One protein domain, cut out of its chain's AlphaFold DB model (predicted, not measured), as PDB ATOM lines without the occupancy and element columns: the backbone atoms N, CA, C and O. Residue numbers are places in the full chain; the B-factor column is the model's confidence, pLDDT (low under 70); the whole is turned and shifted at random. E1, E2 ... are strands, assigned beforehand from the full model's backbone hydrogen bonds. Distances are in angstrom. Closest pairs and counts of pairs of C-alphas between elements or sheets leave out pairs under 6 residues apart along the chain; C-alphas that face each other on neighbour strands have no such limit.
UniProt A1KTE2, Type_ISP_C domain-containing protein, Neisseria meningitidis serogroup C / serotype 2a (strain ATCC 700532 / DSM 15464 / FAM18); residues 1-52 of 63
ATOM      1  N   MET A   1     -43.010  20.097 -22.020       43.28
ATOM      2  CA  MET A   1     -41.976  21.150 -22.078       43.28
ATOM      3  C   MET A   1     -42.161  21.981 -20.823       43.28
ATOM      4  O   MET A   1     -43.086  22.775 -20.792       43.28
ATOM      5  N   ASN A   2     -41.382  21.724 -19.773       44.09
ATOM      6  CA  ASN A   2     -41.425  22.552 -18.570       44.09
ATOM      7  C   ASN A   2     -40.591  23.793 -18.869       44.09
ATOM      8  O   ASN A   2     -39.373  23.779 -18.707       44.09
ATOM      9  N   THR A   3     -41.231  24.835 -19.394       53.59
ATOM     10  CA  THR A   3     -40.698  26.183 -19.219       53.59
ATOM     11  C   THR A   3     -40.590  26.407 -17.712       53.59
ATOM     12  O   THR A   3     -41.435  25.913 -16.968       53.59
ATOM     13  N   ASN A   4     -39.527  27.060 -17.247       58.56
ATOM     14  CA  ASN A   4     -39.299  27.366 -15.835       58.56
ATOM     15  C   ASN A   4     -40.423  28.282 -15.301       58.56
ATOM     16  O   ASN A   4     -40.216  29.481 -15.121       58.56
ATOM     17  N   GLN A   5     -41.629  27.749 -15.083       53.47
ATOM     18  CA  GLN A   5     -42.781  28.472 -14.537       53.47
ATOM     19  C   GLN A   5     -42.451  29.074 -13.167       53.47
ATOM     20  O   GLN A   5     -42.996  30.113 -12.820       53.47
ATOM     21  N   ASP A   6     -41.469  28.506 -12.463       57.34
ATOM     22  CA  ASP A   6     -40.966  28.997 -11.180       57.34
ATOM     23  C   ASP A   6     -40.167  30.313 -11.287       57.34
ATOM     24  O   ASP A   6     -39.969  30.992 -10.282       57.34
ATOM     25  N   THR A   7     -39.709  30.706 -12.486       67.31
ATOM     26  CA  THR A   7     -38.949  31.964 -12.681       67.31
ATOM     27  C   THR A   7     -39.814  33.169 -13.034       67.31
ATOM     28  O   THR A   7     -39.362  34.302 -12.872       67.31
ATOM     29  N   ILE A   8     -41.054  32.958 -13.487       72.88
ATOM     30  CA  ILE A   8     -41.961  34.045 -13.861       72.88
ATOM     31  C   ILE A   8     -43.112  34.089 -12.851       72.88
ATOM     32  O   ILE A   8     -44.008  33.247 -12.918       72.88
ATOM     33  N   PRO A   9     -43.138  35.077 -11.937       69.25
ATOM     34  CA  PRO A   9     -44.025  35.066 -10.770       69.25
ATOM     35  C   PRO A   9     -45.528  35.118 -11.095       69.25
ATOM     36  O   PRO A   9     -46.346  34.899 -10.208       69.25
ATOM     37  N   PHE A  10     -45.906  35.385 -12.349       68.94
ATOM     38  CA  PHE A  10     -47.298  35.539 -12.786       68.94
ATOM     39  C   PHE A  10     -47.761  34.458 -13.774       68.94
ATOM     40  O   PHE A  10     -48.824  34.587 -14.372       68.94
ATOM     41  N   GLY A  11     -46.966  33.404 -13.992       72.94
ATOM     42  CA  GLY A  11     -47.304  32.315 -14.919       72.94
ATOM     43  C   GLY A  11     -47.179  32.661 -16.412       72.94
ATOM     44  O   GLY A  11     -47.291  31.764 -17.248       72.94
ATOM     45  N   GLY A  12     -46.895  33.922 -16.755       85.44
ATOM     46  CA  GLY A  12     -46.742  34.416 -18.124       85.44
ATOM     47  C   GLY A  12     -46.106  35.810 -18.190       85.44
ATOM     48  O   GLY A  12     -45.772  36.406 -17.166       85.44
ATOM     49  N   ASN A  13     -45.904  36.326 -19.406       90.81
ATOM     50  CA  ASN A  13     -45.320  37.655 -19.607       90.81
ATOM     51  C   ASN A  13     -46.375  38.752 -19.439       90.81
ATOM     52  O   ASN A  13     -47.522  38.572 -19.834       90.81
ATOM     53  N   LEU A  14     -45.956  39.906 -18.933       93.44
ATOM     54  CA  LEU A  14     -46.771  41.117 -18.907       93.44
ATOM     55  C   LEU A  14     -46.196  42.122 -19.898       93.44
ATOM     56  O   LEU A  14     -44.977  42.257 -20.015       93.44
ATOM     57  N   VAL A  15     -47.064  42.834 -20.608       93.69
ATOM     58  CA  VAL A  15     -46.658  43.800 -21.632       93.69
ATOM     59  C   VAL A  15     -47.410  45.106 -21.436       93.69
ATOM     60  O   VAL A  15     -48.636  45.117 -21.317       93.69
ATOM     61  N   ILE A  16     -46.679  46.220 -21.424       93.94
ATOM     62  CA  ILE A  16     -47.263  47.563 -21.412       93.94
ATOM     63  C   ILE A  16     -47.333  48.067 -22.852       93.94
ATOM     64  O   ILE A  16     -46.310  48.190 -23.522       93.94
ATOM     65  N   CYS A  17     -48.536  48.380 -23.320       92.12
ATOM     66  CA  CYS A  17     -48.782  48.972 -24.630       92.12
ATOM     67  C   CYS A  17     -49.058  50.466 -24.466       92.12
ATOM     68  O   CYS A  17     -49.943  50.851 -23.697       92.12
ATOM     69  N   CYS A  18     -48.329  51.310 -25.191       88.00
ATOM     70  CA  CYS A  18     -48.429  52.764 -25.071       88.00
ATOM     71  C   CYS A  18     -48.917  53.397 -26.373       88.00
ATOM     72  O   CYS A  18     -48.327  53.174 -27.430       88.00
ATOM     73  N   SER A  19     -49.923  54.269 -26.274       84.31
ATOM     74  CA  SER A  19     -50.245  55.217 -27.338       84.31
ATOM     75  C   SER A  19     -49.347  56.427 -27.151       84.31
ATOM     76  O   SER A  19     -49.532  57.226 -26.227       84.31
ATOM     77  N   THR A  20     -48.339  56.554 -28.004       69.94
ATOM     78  CA  THR A  20     -47.575  57.789 -28.113       69.94
ATOM     79  C   THR A  20     -48.328  58.661 -29.112       69.94
ATOM     80  O   THR A  20     -48.540  58.265 -30.253       69.94
ATOM     81  N   GLY A  21     -48.790  59.842 -28.695       61.25
ATOM     82  CA  GLY A  21     -49.567  60.776 -29.532       61.25
ATOM     83  C   GLY A  21     -48.818  61.328 -30.758       61.25
ATOM     84  O   GLY A  21     -49.203  62.350 -31.312       61.25
ATOM     85  N   ASN A  22     -47.742  60.669 -31.194       56.69
ATOM     86  CA  ASN A  22     -46.815  61.082 -32.242       56.69
ATOM     87  C   ASN A  22     -47.294  60.737 -33.668       56.69
ATOM     88  O   ASN A  22     -46.495  60.758 -34.600       56.69
ATOM     89  N   GLY A  23     -48.579  60.410 -33.848       57.69
ATOM     90  CA  GLY A  23     -49.152  60.030 -35.148       57.69
ATOM     91  C   GLY A  23     -50.671  60.196 -35.287       57.69
ATOM     92  O   GLY A  23     -51.231  59.828 -36.315       57.69
ATOM     93  N   GLY A  24     -51.362  60.747 -34.289       59.88
ATOM     94  CA  GLY A  24     -52.747  61.183 -34.445       59.88
ATOM     95  C   GLY A  24     -53.407  61.574 -33.127       59.88
ATOM     96  O   GLY A  24     -52.838  61.356 -32.065       59.88
ATOM     97  N   ASP A  25     -54.617  62.128 -33.230       61.16
ATOM     98  CA  ASP A  25     -55.278  63.056 -32.281       61.16
ATOM     99  C   ASP A  25     -55.530  62.599 -30.819       61.16
ATOM    100  O   ASP A  25     -56.309  63.218 -30.095       61.16
ATOM    101  N   GLY A  26     -54.928  61.501 -30.357       70.44
ATOM    102  CA  GLY A  26     -55.071  60.988 -28.994       70.44
ATOM    103  C   GLY A  26     -54.068  61.590 -28.004       70.44
ATOM    104  O   GLY A  26     -52.908  61.835 -28.329       70.44
ATOM    105  N   ARG A  27     -54.509  61.782 -26.754       79.81
ATOM    106  CA  ARG A  27     -53.611  62.028 -25.612       79.81
ATOM    107  C   ARG A  27     -52.820  60.756 -25.295       79.81
ATOM    108  O   ARG A  27     -53.262  59.660 -25.619       79.81
ATOM    109  N   PHE A  28     -51.683  60.906 -24.618       85.62
ATOM    110  CA  PHE A  28     -50.924  59.760 -24.119       85.62
ATOM    111  C   PHE A  28     -51.788  58.876 -23.209       85.62
ATOM    112  O   PHE A  28     -52.462  59.375 -22.304       85.62
ATOM    113  N   SER A  29     -51.731  57.568 -23.437       86.19
ATOM    114  CA  SER A  29     -52.396  56.552 -22.620       86.19
ATOM    115  C   SER A  29     -51.646  55.226 -22.707       86.19
ATOM    116  O   SER A  29     -50.988  54.953 -23.715       86.19
ATOM    117  N   CYS A  30     -51.793  54.368 -21.698       90.12
ATOM    118  CA  CYS A  30     -51.213  53.027 -21.693       90.12
ATOM    119  C   CYS A  30     -52.205  51.964 -21.198       90.12
ATOM    120  O   CYS A  30     -53.132  52.266 -20.447       90.12
ATOM    121  N   LEU A  31     -51.993  50.722 -21.636       91.56
ATOM    122  CA  LEU A  31     -52.730  49.528 -21.217       91.56
ATOM    123  C   LEU A  31     -51.727  48.410 -20.916       91.56
ATOM    124  O   LEU A  31     -50.869  48.118 -21.747       91.56
ATOM    125  N   ILE A  32     -51.846  47.777 -19.750       93.62
ATOM    126  CA  ILE A  32     -51.104  46.555 -19.423       93.62
ATOM    127  C   ILE A  32     -51.955  45.326 -19.753       93.62
ATOM    128  O   ILE A  32     -53.156  45.318 -19.484       93.62
ATOM    129  N   THR A  33     -51.341  44.304 -20.345       91.12
ATOM    130  CA  THR A  33     -51.998  43.041 -20.705       91.12
ATOM    131  C   THR A  33     -51.072  41.850 -20.459       91.12
ATOM    132  O   THR A  33     -49.848  41.978 -20.556       91.12
ATOM    133  N   ASP A  34     -51.659  40.701 -20.132       92.75
ATOM    134  CA  ASP A  34     -50.996  39.393 -20.051       92.75
ATOM    135  C   ASP A  34     -51.164  38.563 -21.342       92.75
ATOM    136  O   ASP A  34     -50.653  37.449 -21.452       92.75
ATOM    137  N   GLN A  35     -51.865  39.117 -22.337       91.00
ATOM    138  CA  GLN A  35     -52.072  38.522 -23.656       91.00
ATOM    139  C   GLN A  35     -51.112  39.107 -24.697       91.00
ATOM    140  O   GLN A  35     -50.545  40.184 -24.519       91.00
ATOM    141  N   ILE A  36     -50.980  38.423 -25.837       90.81
ATOM    142  CA  ILE A  36     -50.261  38.954 -27.002       90.81
ATOM    143  C   ILE A  36     -51.034  40.174 -27.538       90.81
ATOM    144  O   ILE A  36     -52.191  40.019 -27.937       90.81
ATOM    145  N   PRO A  37     -50.440  41.381 -27.549       90.19
ATOM    146  CA  PRO A  37     -51.147  42.575 -27.986       90.19
ATOM    147  C   PRO A  37     -51.291  42.620 -29.512       90.19
ATOM    148  O   PRO A  37     -50.347  42.332 -30.246       90.19
ATOM    149  N   ASP A  38     -52.467  43.039 -29.985       88.56
ATOM    150  CA  ASP A  38     -52.676  43.398 -31.391       88.56
ATOM    151  C   ASP A  38     -52.061  44.774 -31.704       88.56
ATOM    152  O   ASP A  38     -52.055  45.672 -30.859       88.56
ATOM    153  N   LEU A  39     -51.590  44.966 -32.941       84.12
ATOM    154  CA  LEU A  39     -50.954  46.213 -33.389       84.12
ATOM    155  C   LEU A  39     -51.862  47.447 -33.223       84.12
ATOM    156  O   LEU A  39     -51.381  48.547 -32.935       84.12
ATOM    157  N   ASN A  40     -53.175  47.281 -33.389       82.69
ATOM    158  CA  ASN A  40     -54.154  48.362 -33.297       82.69
ATOM    159  C   ASN A  40     -54.820  48.467 -31.921       82.69
ATOM    160  O   ASN A  40     -55.591  49.405 -31.709       82.69
ATOM    161  N   LEU A  41     -54.498  47.572 -30.974       79.31
ATOM    162  CA  LEU A  41     -55.075  47.559 -29.623       79.31
ATOM    163  C   LEU A  41     -54.927  48.919 -28.925       79.31
ATOM    164  O   LEU A  41     -55.846  49.395 -28.264       79.31
ATOM    165  N   VAL A  42     -53.774  49.563 -29.117       75.88
ATOM    166  CA  VAL A  42     -53.478  50.907 -28.615       75.88
ATOM    167  C   VAL A  42     -52.903  51.751 -29.760       75.88
ATOM    168  O   VAL A  42     -51.746  52.147 -29.708       75.88
ATOM    169  N   ARG A  43     -53.696  51.966 -30.829       69.00
ATOM    170  CA  ARG A  43     -53.404  52.836 -32.002       69.00
ATOM    171  C   ARG A  43     -51.915  52.909 -32.382       69.00
ATOM    172  O   ARG A  43     -51.244  53.887 -32.054       69.00
ATOM    173  N   SER A  44     -51.422  51.897 -33.096       62.28
ATOM    174  CA  SER A  44     -50.034  51.847 -33.591       62.28
ATOM    175  C   SER A  44     -48.992  52.004 -32.473       62.28
ATOM    176  O   SER A  44     -47.951  52.639 -32.649       62.28
ATOM    177  N   GLY A  45     -49.324  51.480 -31.295       68.88
ATOM    178  CA  GLY A  45     -48.573  51.679 -30.068       68.88
ATOM    179  C   GLY A  45     -47.323  50.814 -29.989       68.88
ATOM    180  O   GLY A  45     -47.256  49.714 -30.536       68.88
ATOM    181  N   GLN A  46     -46.324  51.311 -29.267       85.31
ATOM    182  CA  GLN A  46     -45.159  50.516 -28.888       85.31
ATOM    183  C   GLN A  46     -45.526  49.583 -27.728       85.31
ATOM    184  O   GLN A  46     -46.302  49.959 -26.844       85.31
ATOM    185  N   ALA A  47     -44.943  48.385 -27.726       90.88
ATOM    186  CA  ALA A  47     -45.109  47.389 -26.677       90.88
ATOM    187  C   ALA A  47     -43.798  47.202 -25.901       90.88
ATOM    188  O   ALA A  47     -42.733  47.033 -26.497       90.88
ATOM    189  N   PHE A  48     -43.890  47.208 -24.574       93.38
ATOM    190  CA  PHE A  48     -42.773  47.056 -23.644       93.38
ATOM    191  C   PHE A  48     -42.988  45.784 -22.806       93.38
ATOM    192  O   PHE A  48     -43.758  45.820 -21.840       93.38
ATOM    193  N   PRO A  49     -42.388  44.640 -23.191       93.50
ATOM    194  CA  PRO A  49     -42.537  43.382 -22.462       93.50
ATOM    195  C   PRO A  49     -41.687  43.360 -21.185       93.50
ATOM    196  O   PRO A  49     -40.575  43.883 -21.160       93.50
ATOM    197  N   MET A  50     -42.199  42.716 -20.135       93.81
ATOM    198  CA  MET A  50     -41.507  42.551 -18.853       93.81
ATOM    199  C   MET A  50     -40.344  41.555 -18.950       93.81
ATOM    200  O   MET A  50     -39.290  41.774 -18.359       93.81
ATOM    201  N   PHE A  51     -40.525  40.479 -19.718       92.12
ATOM    202  CA  PHE A  51     -39.513  39.449 -19.948       92.12
ATOM    203  C   PHE A  51     -39.214  39.279 -21.439       92.12
ATOM    204  O   PHE A  51     -40.101  39.417 -22.286       92.12
ATOM    205  N   ILE A  52     -37.965  38.933 -21.756       90.62
ATOM    206  CA  ILE A  52     -37.512  38.560 -23.100       90.62
ATOM    207  C   ILE A  52     -37.096  37.093 -23.060       90.62
ATOM    208  O   ILE A  52     -36.438  36.652 -22.119       90.62
TER     209      ILE A  52
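What this domain is: This is residues 1 to 52 of the 63 residues of the protein "Type_ISP_C domain-containing protein" of Neisseria meningitidis serogroup C / serotype 2a (strain ATCC 700532 / DSM 15464 / FAM18) (UniProt A1KTE2). With little regular structure, this is a small antiparallel sheet of three short strands, E2 - E1 - E3, with the tail of residues 1 to 14 reaching out at one end and the E1 to E2 loop at the other. The 52 printed residues hold no named helix and, along the chain, E1, E2 and E3, with 14 residues in named elements, all strand. The whole is loose, with a radius of gyration of the C-alphas of 13.6 A and spans of 45 by 16 by 14 A.

How they stand to each other: E1, residues 15 to 19, is the inner strand. E2, residues 29 to 33, forms a hairpin with it, antiparallel at 158 degrees; N 17 and O 31 are 2.8 A apart, within hydrogen-bond range. E3, residues 46 to 49, is antiparallel to E1 at 163 degrees, with N 48 and O 16 at 2.8 A. E2 and E3 are apart.

Where its parts are: E1 spans 13.3 A from C-alpha 15 at (-46.658, 43.800, -21.632), E2 13.7 A, and E3 10.0 A to C-alpha 49 at (-42.537, 43.382, -22.462).

The domain as a whole: The C-alphas farthest apart, Met 1 and Asp 25, are 45.1 A apart. The E2 to E3 link is long. The printed part has no cut. Residues 1 to 7, 9 to 10, 20 to 25 and 43 to 45 have pLDDT under 70.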